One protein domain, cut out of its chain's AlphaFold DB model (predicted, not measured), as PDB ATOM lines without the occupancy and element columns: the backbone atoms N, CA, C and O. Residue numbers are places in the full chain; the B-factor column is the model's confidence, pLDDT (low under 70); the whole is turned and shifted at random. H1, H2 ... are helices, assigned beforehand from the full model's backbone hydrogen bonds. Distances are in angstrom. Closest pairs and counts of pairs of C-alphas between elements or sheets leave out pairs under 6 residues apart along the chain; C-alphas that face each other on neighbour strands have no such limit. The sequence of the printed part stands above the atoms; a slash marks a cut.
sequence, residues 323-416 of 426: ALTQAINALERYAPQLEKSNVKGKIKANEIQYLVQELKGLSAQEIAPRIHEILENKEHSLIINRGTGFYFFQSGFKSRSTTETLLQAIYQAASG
ATOM      1  N   ALA A 323     -17.094 -29.839 -12.234       86.56
ATOM      2  CA  ALA A 323     -15.732 -30.360 -12.369       86.56
ATOM      3  C   ALA A 323     -15.666 -31.607 -13.271       86.56
ATOM      4  O   ALA A 323     -14.762 -31.725 -14.097       86.56
ATOM      5  N   LEU A 324     -16.655 -32.502 -13.163       88.94
ATOM      6  CA  LEU A 324     -16.751 -33.703 -13.995       88.94
ATOM      7  C   LEU A 324     -17.070 -33.342 -15.450       88.94
ATOM      8  O   LEU A 324     -16.394 -33.805 -16.365       88.94
ATOM      9  N   THR A 325     -18.012 -32.418 -15.651       88.88
ATOM     10  CA  THR A 325     -18.354 -31.890 -16.980       88.88
ATOM     11  C   THR A 325     -17.134 -31.256 -17.658       88.88
ATOM     12  O   THR A 325     -16.862 -31.498 -18.833       88.88
ATOM     13  N   GLN A 326     -16.348 -30.462 -16.923       89.50
ATOM     14  CA  GLN A 326     -15.119 -29.853 -17.442       89.50
ATOM     15  C   GLN A 326     -14.062 -30.900 -17.820       89.50
ATOM     16  O   GLN A 326     -13.433 -30.763 -18.872       89.50
ATOM     17  N   ALA A 327     -13.886 -31.946 -17.007       90.62
ATOM     18  CA  ALA A 327     -12.950 -33.032 -17.291       90.62
ATOM     19  C   ALA A 327     -13.353 -33.832 -18.545       90.62
ATOM     20  O   ALA A 327     -12.510 -34.092 -19.406       90.62
ATOM     21  N   ILE A 328     -14.644 -34.147 -18.701       91.75
ATOM     22  CA  ILE A 328     -15.179 -34.821 -19.896       91.75
ATOM     23  C   ILE A 328     -15.004 -33.941 -21.141       91.75
ATOM     24  O   ILE A 328     -14.515 -34.415 -22.166       91.75
ATOM     25  N   ASN A 329     -15.294 -32.639 -21.047       90.44
ATOM     26  CA  ASN A 329     -15.093 -31.698 -22.154       90.44
ATOM     27  C   ASN A 329     -13.614 -31.557 -22.557       90.44
ATOM     28  O   ASN A 329     -13.304 -31.322 -23.726       90.44
ATOM     29  N   ALA A 330     -12.676 -31.682 -21.613       88.50
ATOM     30  CA  ALA A 330     -11.247 -31.678 -21.924       88.50
ATOM     31  C   ALA A 330     -10.843 -32.918 -22.739       88.50
ATOM     32  O   ALA A 330     -10.087 -32.795 -23.705       88.50
ATOM     33  N   LEU A 331     -11.392 -34.088 -22.397       90.75
ATOM     34  CA  LEU A 331     -11.225 -35.313 -23.177       90.75
ATOM     35  C   LEU A 331     -11.851 -35.184 -24.577       90.75
ATOM     36  O   LEU A 331     -11.202 -35.518 -25.569       90.75
ATOM     37  N   GLU A 332     -13.056 -34.619 -24.675       91.81
ATOM     38  CA  GLU A 332     -13.747 -34.358 -25.946       91.81
ATOM     39  C   GLU A 332     -12.922 -33.462 -26.882       91.81
ATOM     40  O   GLU A 332     -12.734 -33.782 -28.055       91.81
ATOM     41  N   ARG A 333     -12.336 -32.378 -26.360       89.19
ATOM     42  CA  ARG A 333     -11.484 -31.456 -27.137       89.19
ATOM     43  C   ARG A 333     -10.164 -32.071 -27.598       89.19
ATOM     44  O   ARG A 333      -9.536 -31.539 -28.515       89.19
ATOM     45  N   TYR A 334      -9.725 -33.164 -26.978       86.50
ATOM     46  CA  TYR A 334      -8.503 -33.858 -27.374       86.50
ATOM     47  C   TYR A 334      -8.708 -34.758 -28.602       86.50
ATOM     48  O   TYR A 334      -7.790 -34.892 -29.413       86.50
ATOM     49  N   ALA A 335      -9.905 -35.326 -28.800       86.62
ATOM     50  CA  ALA A 335     -10.175 -36.218 -29.934       86.62
ATOM     51  C   ALA A 335      -9.870 -35.584 -31.313       86.62
ATOM     52  O   ALA A 335      -9.109 -36.196 -32.067       86.62
ATOM     53  N   PRO A 336     -10.295 -34.340 -31.632       85.75
ATOM     54  CA  PRO A 336      -9.952 -33.690 -32.904       85.75
ATOM     55  C   PRO A 336      -8.445 -33.494 -33.134       85.75
ATOM     56  O   PRO A 336      -7.989 -33.396 -34.273       85.75
ATOM     57  N   GLN A 337      -7.642 -33.417 -32.068       85.44
ATOM     58  CA  GLN A 337      -6.183 -33.326 -32.196       85.44
ATOM     59  C   GLN A 337      -5.591 -34.667 -32.645       85.44
ATOM     60  O   GLN A 337      -4.674 -34.700 -33.466       85.44
ATOM     61  N   LEU A 338      -6.144 -35.777 -32.150       82.50
ATOM     62  CA  LEU A 338      -5.745 -37.126 -32.541       82.50
ATOM     63  C   LEU A 338      -6.182 -37.489 -33.967       82.50
ATOM     64  O   LEU A 338      -5.443 -38.196 -34.652       82.50
ATOM     65  N   GLU A 339      -7.325 -36.996 -34.451       81.06
ATOM     66  CA  GLU A 339      -7.795 -37.245 -35.828       81.06
ATOM     67  C   GLU A 339      -6.828 -36.724 -36.896       81.06
ATOM     68  O   GLU A 339      -6.680 -37.328 -37.961       81.06
ATOM     69  N   LYS A 340      -6.122 -35.629 -36.593       80.69
ATOM     70  CA  LYS A 340      -5.106 -35.030 -37.473       80.69
ATOM     71  C   LYS A 340      -3.807 -35.837 -37.542       80.69
ATOM     72  O   LYS A 340      -2.913 -35.491 -38.309       80.69
ATOM     73  N   SER A 341      -3.675 -36.883 -36.728       76.75
ATOM     74  CA  SER A 341      -2.481 -37.725 -36.677       76.75
ATOM     75  C   SER A 341      -2.599 -38.958 -37.591       76.75
ATOM     76  O   SER A 341      -3.414 -39.008 -38.514       76.75
ATOM     77  N   ASN A 342      -1.748 -39.965 -37.375       79.38
ATOM     78  CA  ASN A 342      -1.803 -41.213 -38.137       79.38
ATOM     79  C   ASN A 342      -3.097 -42.005 -37.857       79.38
ATOM     80  O   ASN A 342      -3.833 -41.743 -36.908       79.38
ATOM     81  N   VAL A 343      -3.338 -43.045 -38.656       78.31
ATOM     82  CA  VAL A 343      -4.497 -43.959 -38.561       78.31
ATOM     83  C   VAL A 343      -4.764 -44.414 -37.140       78.31
ATOM     84  O   VAL A 343      -5.896 -44.467 -36.675       78.31
ATOM     85  N   LYS A 344      -3.699 -44.728 -36.411       80.69
ATOM     86  CA  LYS A 344      -3.834 -45.282 -35.081       80.69
ATOM     87  C   LYS A 344      -4.291 -44.222 -34.064       80.69
ATOM     88  O   LYS A 344      -4.905 -44.594 -33.064       80.69
ATOM     89  N   GLY A 345      -4.013 -42.942 -34.318       80.38
ATOM     90  CA  GLY A 345      -4.597 -41.808 -33.605       80.38
ATOM     91  C   GLY A 345      -6.031 -41.503 -34.034       80.38
ATOM     92  O   GLY A 345      -6.848 -41.275 -33.153       80.38
ATOM     93  N   LYS A 346      -6.386 -41.641 -35.321       83.38
ATOM     94  CA  LYS A 346      -7.793 -41.578 -35.777       83.38
ATOM     95  C   LYS A 346      -8.676 -42.602 -35.060       83.38
ATOM     96  O   LYS A 346      -9.720 -42.247 -34.529       83.38
ATOM     97  N   ILE A 347      -8.209 -43.848 -34.939       82.88
ATOM     98  CA  ILE A 347      -8.948 -44.880 -34.194       82.88
ATOM     99  C   ILE A 347      -9.109 -44.478 -32.722       82.88
ATOM    100  O   ILE A 347     -10.187 -44.615 -32.159       82.88
ATOM    101  N   LYS A 348      -8.043 -43.958 -32.100       85.81
ATOM    102  CA  LYS A 348      -8.089 -43.507 -30.703       85.81
ATOM    103  C   LYS A 348      -9.040 -42.318 -30.520       85.81
ATOM    104  O   LYS A 348      -9.723 -42.250 -29.509       85.81
ATOM    105  N   ALA A 349      -9.098 -41.403 -31.486       87.12
ATOM    106  CA  ALA A 349     -10.030 -40.283 -31.477       87.12
ATOM    107  C   ALA A 349     -11.485 -40.760 -31.497       87.12
ATOM    108  O   ALA A 349     -12.275 -40.318 -30.671       87.12
ATOM    109  N   ASN A 350     -11.800 -41.715 -32.374       86.25
ATOM    110  CA  ASN A 350     -13.132 -42.305 -32.468       86.25
ATOM    111  C   ASN A 350     -13.528 -43.057 -31.183       86.25
ATOM    112  O   ASN A 350     -14.637 -42.899 -30.682       86.25
ATOM    113  N   GLU A 351     -12.598 -43.814 -30.587       88.44
ATOM    114  CA  GLU A 351     -12.809 -44.457 -29.280       88.44
ATOM    115  C   GLU A 351     -13.078 -43.426 -28.169       88.44
ATOM    116  O   GLU A 351     -13.947 -43.645 -27.329       88.44
ATOM    117  N   ILE A 352     -12.378 -42.284 -28.180       90.50
ATOM    118  CA  ILE A 352     -12.616 -41.188 -27.232       90.50
ATOM    119  C   ILE A 352     -13.980 -40.535 -27.460       90.50
ATOM    120  O   ILE A 352     -14.683 -40.278 -26.489       90.50
ATOM    121  N   GLN A 353     -14.360 -40.252 -28.707       89.06
ATOM    122  CA  GLN A 353     -15.664 -39.664 -29.022       89.06
ATOM    123  C   GLN A 353     -16.798 -40.552 -28.509       89.06
ATOM    124  O   GLN A 353     -17.714 -40.050 -27.864       89.06
ATOM    125  N   TYR A 354     -16.695 -41.865 -28.724       87.06
ATOM    126  CA  TYR A 354     -17.668 -42.819 -28.205       87.06
ATOM    127  C   TYR A 354     -17.704 -42.832 -26.674       87.06
ATOM    128  O   TYR A 354     -18.775 -42.693 -26.094       87.06
ATOM    129  N   LEU A 355     -16.539 -42.918 -26.020       91.25
ATOM    130  CA  LEU A 355     -16.462 -42.870 -24.560       91.25
ATOM    131  C   LEU A 355     -17.071 -41.570 -24.016       91.25
ATOM    132  O   LEU A 355     -17.809 -41.600 -23.048       91.25
ATOM    133  N   VAL A 356     -16.822 -40.419 -24.639       91.25
ATOM    134  CA  VAL A 356     -17.420 -39.146 -24.209       91.25
ATOM    135  C   VAL A 356     -18.948 -39.187 -24.286       91.25
ATOM    136  O   VAL A 356     -19.599 -38.699 -23.364       91.25
ATOM    137  N   GLN A 357     -19.524 -39.763 -25.345       88.31
ATOM    138  CA  GLN A 357     -20.979 -39.916 -25.450       88.31
ATOM    139  C   GLN A 357     -21.527 -40.878 -24.390       88.31
ATOM    140  O   GLN A 357     -22.516 -40.554 -23.740       88.31
ATOM    141  N   GLU A 358     -20.844 -42.003 -24.157       87.88
ATOM    142  CA  GLU A 358     -21.160 -42.953 -23.083       87.88
ATOM    143  C   GLU A 358     -21.178 -42.237 -21.721       87.88
ATOM    144  O   GLU A 358     -22.187 -42.246 -21.022       87.88
ATOM    145  N   LEU A 359     -20.103 -41.523 -21.375       90.44
ATOM    146  CA  LEU A 359     -19.976 -40.819 -20.097       90.44
ATOM    147  C   LEU A 359     -21.022 -39.719 -19.905       90.44
ATOM    148  O   LEU A 359     -21.429 -39.470 -18.777       90.44
ATOM    149  N   LYS A 360     -21.464 -39.043 -20.973       86.94
ATOM    150  CA  LYS A 360     -22.521 -38.019 -20.889       86.94
ATOM    151  C   LYS A 360     -23.883 -38.609 -20.498       86.94
ATOM    152  O   LYS A 360     -24.709 -37.880 -19.954       86.94
ATOM    153  N   GLY A 361     -24.101 -39.902 -20.742       84.31
ATOM    154  CA  GLY A 361     -25.325 -40.606 -20.363       84.31
ATOM    155  C   GLY A 361     -25.275 -41.348 -19.031       84.31
ATOM    156  O   GLY A 361     -26.285 -41.919 -18.631       84.31
ATOM    157  N   LEU A 362     -24.136 -41.333 -18.337       86.69
ATOM    158  CA  LEU A 362     -23.949 -42.008 -17.056       86.69
ATOM    159  C   LEU A 362     -23.982 -41.021 -15.882       86.69
ATOM    160  O   LEU A 362     -23.590 -39.852 -15.991       86.69
ATOM    161  N   SER A 363     -24.404 -41.510 -14.715       86.25
ATOM    162  CA  SER A 363     -24.256 -40.786 -13.452       86.25
ATOM    163  C   SER A 363     -22.792 -40.771 -12.985       86.25
ATOM    164  O   SER A 363     -21.985 -41.625 -13.352       86.25
ATOM    165  N   ALA A 364     -22.425 -39.830 -12.106       84.25
ATOM    166  CA  ALA A 364     -21.065 -39.769 -11.551       84.25
ATOM    167  C   ALA A 364     -20.644 -41.076 -10.840       84.25
ATOM    168  O   ALA A 364     -19.477 -41.466 -10.903       84.25
ATOM    169  N   GLN A 365     -21.599 -41.772 -10.211       85.19
ATOM    170  CA  GLN A 365     -21.371 -43.050  -9.529       85.19
ATOM    171  C   GLN A 365     -21.049 -44.189 -10.503       85.19
ATOM    172  O   GLN A 365     -20.309 -45.097 -10.139       85.19
ATOM    173  N   GLU A 366     -21.553 -44.126 -11.736       89.00
ATOM    174  CA  GLU A 366     -21.285 -45.104 -12.799       89.00
ATOM    175  C   GLU A 366     -20.020 -44.750 -13.597       89.00
ATOM    176  O   GLU A 366     -19.286 -45.633 -14.037       89.00
ATOM    177  N   ILE A 367     -19.709 -43.456 -13.726       91.00
ATOM    178  CA  ILE A 367     -18.514 -42.977 -14.434       91.00
ATOM    179  C   ILE A 367     -17.228 -43.403 -13.723       91.00
ATOM    180  O   ILE A 367     -16.279 -43.836 -14.378       91.00
ATOM    181  N   ALA A 368     -17.168 -43.288 -12.393       89.75
ATOM    182  CA  ALA A 368     -15.966 -43.638 -11.640       89.75
ATOM    183  C   ALA A 368     -15.503 -45.095 -11.870       89.75
ATOM    184  O   ALA A 368     -14.359 -45.274 -12.297       89.75
ATOM    185  N   PRO A 369     -16.332 -46.140 -11.661       91.25
ATOM    186  CA  PRO A 369     -15.917 -47.520 -11.907       91.25
ATOM    187  C   PRO A 369     -15.599 -47.782 -13.385       91.25
ATOM    188  O   PRO A 369     -14.606 -48.448 -13.672       91.25
ATOM    189  N   ARG A 370     -16.355 -47.195 -14.323       92.12
ATOM    190  CA  ARG A 370     -16.101 -47.337 -15.765       92.12
ATOM    191  C   ARG A 370     -14.722 -46.811 -16.173       92.12
ATOM    192  O   ARG A 370     -13.980 -47.471 -16.898       92.12
ATOM    193  N   ILE A 371     -14.351 -45.625 -15.695       92.81
ATOM    194  CA  ILE A 371     -13.040 -45.033 -15.988       92.81
ATOM    195  C   ILE A 371     -11.922 -45.768 -15.250       92.81
ATOM    196  O   ILE A 371     -10.826 -45.916 -15.794       92.81
ATOM    197  N   HIS A 372     -12.190 -46.247 -14.035       90.25
ATOM    198  CA  HIS A 372     -11.241 -47.059 -13.285       90.25
ATOM    199  C   HIS A 372     -10.864 -48.333 -14.048       90.25
ATOM    200  O   HIS A 372      -9.677 -48.580 -14.233       90.25
ATOM    201  N   GLU A 373     -11.844 -49.064 -14.584       88.00
ATOM    202  CA  GLU A 373     -11.615 -50.268 -15.393       88.00
ATOM    203  C   GLU A 373     -10.695 -49.991 -16.597       88.00
ATOM    204  O   GLU A 373      -9.737 -50.730 -16.849       88.00
ATOM    205  N   ILE A 374     -10.926 -48.880 -17.310       88.38
ATOM    206  CA  ILE A 374     -10.071 -48.460 -18.431       88.38
ATOM    207  C   ILE A 374      -8.641 -48.174 -17.951       88.38
ATOM    208  O   ILE A 374      -7.683 -48.580 -18.609       88.38
ATOM    209  N   LEU A 375      -8.490 -47.462 -16.829       86.88
ATOM    210  CA  LEU A 375      -7.190 -47.074 -16.270       86.88
ATOM    211  C   LEU A 375      -6.390 -48.266 -15.727       86.88
ATOM    212  O   LEU A 375      -5.164 -48.276 -15.853       86.88
ATOM    213  N   GLU A 376      -7.048 -49.264 -15.133       86.44
ATOM    214  CA  GLU A 376      -6.384 -50.471 -14.627       86.44
ATOM    215  C   GLU A 376      -5.858 -51.358 -15.764       86.44
ATOM    216  O   GLU A 376      -4.805 -51.997 -15.638       86.44
ATOM    217  N   ASN A 377      -6.528 -51.342 -16.919       81.00
ATOM    218  CA  ASN A 377      -6.075 -52.052 -18.104       81.00
ATOM    219  C   ASN A 377      -4.963 -51.281 -18.841       81.00
ATOM    220  O   ASN A 377      -5.190 -50.569 -19.822       81.00
ATOM    221  N   LYS A 378      -3.710 -51.506 -18.424       74.94
ATOM    222  CA  LYS A 378      -2.506 -50.928 -19.063       74.94
ATOM    223  C   LYS A 378      -2.388 -51.223 -20.563       74.94
ATOM    224  O   LYS A 378      -1.708 -50.496 -21.284       74.94
ATOM    225  N   GLU A 379      -3.050 -52.276 -21.039       71.19
ATOM    226  CA  GLU A 379      -3.043 -52.702 -22.436       71.19
ATOM    227  C   GLU A 379      -4.197 -52.107 -23.259       71.19
ATOM    228  O   GLU A 379      -4.275 -52.352 -24.471       71.19
ATOM    229  N   HIS A 380      -5.078 -51.310 -22.648       78.56
ATOM    230  CA  HIS A 380      -6.184 -50.657 -23.336       78.56
ATOM    231  C   HIS A 380      -5.667 -49.640 -24.363       78.56
ATOM    232  O   HIS A 380      -4.747 -48.861 -24.113       78.56
ATOM    233  N   SER A 381      -6.293 -49.590 -25.539       73.62
ATOM    234  CA  SER A 381      -5.976 -48.657 -26.630       73.62
ATOM    235  C   SER A 381      -5.965 -47.176 -26.220       73.62
ATOM    236  O   SER A 381      -5.189 -46.394 -26.775       73.62
ATOM    237  N   LEU A 382      -6.788 -46.794 -25.236       80.56
ATOM    238  CA  LEU A 382      -6.859 -45.449 -24.674       80.56
ATOM    239  C   LEU A 382      -5.652 -45.141 -23.773       80.56
ATOM    240  O   LEU A 382      -5.156 -44.010 -23.772       80.56
ATOM    241  N   ILE A 383      -5.109 -46.149 -23.092       76.75
ATOM    242  CA  ILE A 383      -3.968 -46.016 -22.181       76.75
ATOM    243  C   ILE A 383      -2.634 -46.097 -22.924       76.75
ATOM    244  O   ILE A 383      -1.727 -45.317 -22.637       76.75
ATOM    245  N   ILE A 384      -2.525 -46.951 -23.949       65.62
ATOM    246  CA  ILE A 384      -1.264 -47.157 -24.671       65.62
ATOM    247  C   ILE A 384      -0.714 -45.845 -25.250       65.62
ATOM    248  O   ILE A 384      -1.364 -45.126 -26.025       65.62
ATOM    249  N   ASN A 385       0.547 -45.581 -24.904       57.56
ATOM    250  CA  ASN A 385       1.346 -44.495 -25.445       57.56
ATOM    251  C   ASN A 385       1.832 -44.836 -26.854       57.56
ATOM    252  O   ASN A 385       2.502 -45.840 -27.075       57.56
ATOM    253  N   ARG A 386       1.524 -43.965 -27.818       52.66
ATOM    254  CA  ARG A 386       2.143 -43.979 -29.155       52.66
ATOM    255  C   ARG A 386       3.044 -42.771 -29.390       52.66
ATOM    256  O   ARG A 386       3.224 -42.352 -30.529       52.66
ATOM    257  N   GLY A 387       3.621 -42.219 -28.324       47.34
ATOM    258  CA  GLY A 387       4.817 -41.406 -28.488       47.34
ATOM    259  C   GLY A 387       5.911 -42.279 -29.102       47.34
ATOM    260  O   GLY A 387       6.101 -43.422 -28.688       47.34
ATOM    261  N   THR A 388       6.613 -41.771 -30.111       47.84
ATOM    262  CA  THR A 388       7.881 -42.363 -30.559       47.84
ATOM    263  C   THR A 388       8.819 -42.510 -29.357       47.84
ATOM    264  O   THR A 388       8.709 -41.721 -28.421       47.84
ATOM    265  N   GLY A 389       9.778 -43.443 -29.369       45.75
ATOM    266  CA  GLY A 389      10.763 -43.577 -28.276       45.75
ATOM    267  C   GLY A 389      11.413 -42.241 -27.882       45.75
ATOM    268  O   GLY A 389      11.615 -41.975 -26.706       45.75
ATOM    269  N   PHE A 390      11.590 -41.329 -28.844       49.41
ATOM    270  CA  PHE A 390      11.990 -39.934 -28.617       49.41
ATOM    271  C   PHE A 390      11.129 -39.152 -27.608       49.41
ATOM    272  O   PHE A 390      11.669 -38.412 -26.793       49.41
ATOM    273  N   TYR A 391       9.808 -39.336 -27.619       49.75
ATOM    274  CA  TYR A 391       8.877 -38.661 -26.711       49.75
ATOM    275  C   TYR A 391       9.021 -39.177 -25.272       49.75
ATOM    276  O   TYR A 391       8.879 -38.419 -24.320       49.75
ATOM    277  N   PHE A 392       9.362 -40.461 -25.116       51.62
ATOM    278  CA  PHE A 392       9.664 -41.081 -23.825       51.62
ATOM    279  C   PHE A 392      10.976 -40.555 -23.219       51.62
ATOM    280  O   PHE A 392      11.062 -40.350 -22.008       51.62
ATOM    281  N   PHE A 393      11.979 -40.273 -24.058       55.03
ATOM    282  CA  PHE A 393      13.218 -39.621 -23.624       55.03
ATOM    283  C   PHE A 393      12.998 -38.145 -23.270       55.03
ATOM    284  O   PHE A 393      13.451 -37.695 -22.220       55.03
ATOM    285  N   GLN A 394      12.256 -37.401 -24.096       52.72
ATOM    286  CA  GLN A 394      11.946 -35.989 -23.837       52.72
ATOM    287  C   GLN A 394      11.083 -35.780 -22.588       52.72
ATOM    288  O   GLN A 394      11.240 -34.773 -21.904       52.72
ATOM    289  N   SER A 395      10.213 -36.733 -22.239       52.50
ATOM    290  CA  SER A 395       9.389 -36.647 -21.029       52.50
ATOM    291  C   SER A 395      10.124 -37.034 -19.738       52.50
ATOM    292  O   SER A 395       9.494 -37.180 -18.686       52.50
ATOM    293  N   GLY A 396      11.449 -37.226 -19.783       53.94
ATOM    294  CA  GLY A 396      12.239 -37.637 -18.623       53.94
ATOM    295  C   GLY A 396      11.822 -39.011 -18.102       53.94
ATOM    296  O   GLY A 396      11.684 -39.191 -16.892       53.94
ATOM    297  N   PHE A 397      11.551 -39.954 -19.013       56.53
ATOM    298  CA  PHE A 397      11.086 -41.315 -18.718       56.53
ATOM    299  C   PHE A 397       9.707 -41.391 -18.038       56.53
ATOM    300  O   PHE A 397       9.260 -42.467 -17.639       56.53
ATOM    301  N   LYS A 398       8.978 -40.272 -17.936       49.47
ATOM    302  CA  LYS A 398       7.591 -40.254 -17.460       49.47
ATOM    303  C   LYS A 398       6.669 -40.512 -18.648       49.47
ATOM    304  O   LYS A 398       6.260 -39.602 -19.363       49.47
ATOM    305  N   SER A 399       6.370 -41.782 -18.896       49.69
ATOM    306  CA  SER A 399       5.344 -42.212 -19.852       49.69
ATOM    307  C   SER A 399       3.965 -42.016 -19.218       49.69
ATOM    308  O   SER A 399       3.464 -42.932 -18.575       49.69
ATOM    309  N   ARG A 400       3.338 -40.849 -19.383       58.03
ATOM    310  CA  ARG A 400       1.888 -40.718 -19.162       58.03
ATOM    311  C   ARG A 400       1.235 -40.282 -20.456       58.03
ATOM    312  O   ARG A 400       1.618 -39.273 -21.039       58.03
ATOM    313  N   SER A 401       0.299 -41.092 -20.929       73.44
ATOM    314  CA  SER A 401      -0.514 -40.748 -22.094       73.44
ATOM    315  C   SER A 401      -1.351 -39.519 -21.754       73.44
ATOM    316  O   SER A 401      -1.929 -39.441 -20.668       73.44
ATOM    317  N   THR A 402      -1.450 -38.544 -22.663       80.31
ATOM    318  CA  THR A 402      -2.372 -37.408 -22.484       80.31
ATOM    319  C   THR A 402      -3.792 -37.918 -22.240       80.31
ATOM    320  O   THR A 402      -4.478 -37.424 -21.353       80.31
ATOM    321  N   THR A 403      -4.203 -38.986 -22.936       86.19
ATOM    322  CA  THR A 403      -5.488 -39.658 -22.697       86.19
ATOM    323  C   THR A 403      -5.577 -40.244 -21.288       86.19
ATOM    324  O   THR A 403      -6.584 -40.046 -20.629       86.19
ATOM    325  N   GLU A 404      -4.534 -40.915 -20.795       85.81
ATOM    326  CA  GLU A 404      -4.511 -41.471 -19.430       85.81
ATOM    327  C   GLU A 404      -4.633 -40.364 -18.374       85.81
ATOM    328  O   GLU A 404      -5.390 -40.501 -17.421       85.81
ATOM    329  N   THR A 405      -3.950 -39.235 -18.576       84.94
ATOM    330  CA  THR A 405      -4.041 -38.068 -17.681       84.94
ATOM    331  C   THR A 405      -5.457 -37.488 -17.660       84.94
ATOM    332  O   THR A 405      -5.989 -37.184 -16.596       84.94
ATOM    333  N   LEU A 406      -6.088 -37.369 -18.832       89.88
ATOM    334  CA  LEU A 406      -7.465 -36.886 -18.954       89.88
ATOM    335  C   LEU A 406      -8.465 -37.858 -18.309       89.88
ATOM    336  O   LEU A 406      -9.370 -37.422 -17.606       89.88
ATOM    337  N   LEU A 407      -8.264 -39.170 -18.464       91.81
ATOM    338  CA  LEU A 407      -9.076 -40.195 -17.802       91.81
ATOM    339  C   LEU A 407      -8.894 -40.172 -16.275       91.81
ATOM    340  O   LEU A 407      -9.878 -40.236 -15.546       91.81
ATOM    341  N   GLN A 408      -7.670 -39.997 -15.766       89.62
ATOM    342  CA  GLN A 408      -7.419 -39.829 -14.325       89.62
ATOM    343  C   GLN A 408      -8.162 -38.614 -13.752       89.62
ATOM    344  O   GLN A 408      -8.714 -38.708 -12.657       89.62
ATOM    345  N   ALA A 409      -8.222 -37.503 -14.493       89.00
ATOM    346  CA  ALA A 409      -8.970 -36.316 -14.082       89.00
ATOM    347  C   ALA A 409     -10.489 -36.571 -14.031       89.00
ATOM    348  O   ALA A 409     -11.148 -36.130 -13.091       89.00
ATOM    349  N   ILE A 410     -11.038 -37.323 -14.994       92.31
ATOM    350  CA  ILE A 410     -12.452 -37.736 -14.979       92.31
ATOM    351  C   ILE A 410     -12.731 -38.642 -13.775       92.31
ATOM    352  O   ILE A 410     -13.686 -38.393 -13.045       92.31
ATOM    353  N   TYR A 411     -11.882 -39.644 -13.522       92.25
ATOM    354  CA  TYR A 411     -12.022 -40.539 -12.369       92.25
ATOM    355  C   TYR A 411     -12.044 -39.763 -11.047       92.25
ATOM    356  O   TYR A 411     -12.953 -39.924 -10.241       92.25
ATOM    357  N   GLN A 412     -11.083 -38.859 -10.856       89.94
ATOM    358  CA  GLN A 412     -10.990 -38.005  -9.671       89.94
ATOM    359  C   GLN A 412     -12.240 -37.139  -9.477       89.94
ATOM    360  O   GLN A 412     -12.818 -37.118  -8.388       89.94
ATOM    361  N   ALA A 413     -12.696 -36.479 -10.546       89.06
ATOM    362  CA  ALA A 413     -13.897 -35.653 -10.512       89.06
ATOM    363  C   ALA A 413     -15.176 -36.469 -10.236       89.06
ATOM    364  O   ALA A 413     -16.074 -35.970  -9.563       89.06
ATOM    365  N   ALA A 414     -15.250 -37.714 -10.714       89.19
ATOM    366  CA  ALA A 414     -16.385 -38.611 -10.497       89.19
ATOM    367  C   ALA A 414     -16.403 -39.232  -9.089       89.19
ATOM    368  O   ALA A 414     -17.466 -39.356  -8.487       89.19
ATOM    369  N   SER A 415     -15.238 -39.566  -8.522       85.94
ATOM    370  CA  SER A 415     -15.115 -40.127  -7.168       85.94
ATOM    371  C   SER A 415     -15.209 -39.088  -6.041       85.94
ATOM    372  O   SER A 415     -15.087 -39.453  -4.875       85.94
ATOM    373  N   GLY A 416     -15.359 -37.795  -6.355       69.81
ATOM    374  CA  GLY A 416     -15.361 -36.713  -5.358       69.81
ATOM    375  C   GLY A 416     -13.988 -36.422  -4.731       69.81
ATOM    376  O   GLY A 416     -13.876 -35.566  -3.856       69.81
TER     377      GLY A 416
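This is residues 323 to 416 of the 426 residues of an uncharacterized protein of Legionella septentrionalis (UniProt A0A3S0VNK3). Four helices, H1, H2, H3 and H5, form an up-and-down bundle, each running against the one before it in the chain, with few contacts between H2 and H3; short H4 lies beyond one end. The printed part has 94 residues with five named helices, no named strand, class all helix. It is compact, radius of gyration of the C-alphas 13.2 A, spanning 39 by 25 by 22 A.

H2, residues 343 to 360, measures 25.9 A. H1, residues 323 to 339, measures 25.7 A from C-alpha 323 at (-15.732, -30.360, -12.369). H5, residues 402 to 414, ends at C-alpha 414 (-16.385, -38.611, -10.497). H3 is residues 364 to 376, H4 389 to 394.

H2 and H1, a hairpin, touch, closest C-alphas Lys 346 and Glu 339, 4.3 A. H1 touches H5 at Leu 324 and Ala 413, closest C-alphas, 4.9 A. H5 touches H3, closest C-alphas Ala 414 and Ala 364, 4.9 A. H2 and H5 are apart; H4 touches no helix. Every O i to N i+4 pair is within hydrogen-bond range in H2, H4 and H5, 11 of 13 in H1, 8 of 9 in H3.

The printed part has no cut. The H3 to H4 link is long, 12 residues. pLDDT is under 70 at residues 384 to 400 and 416.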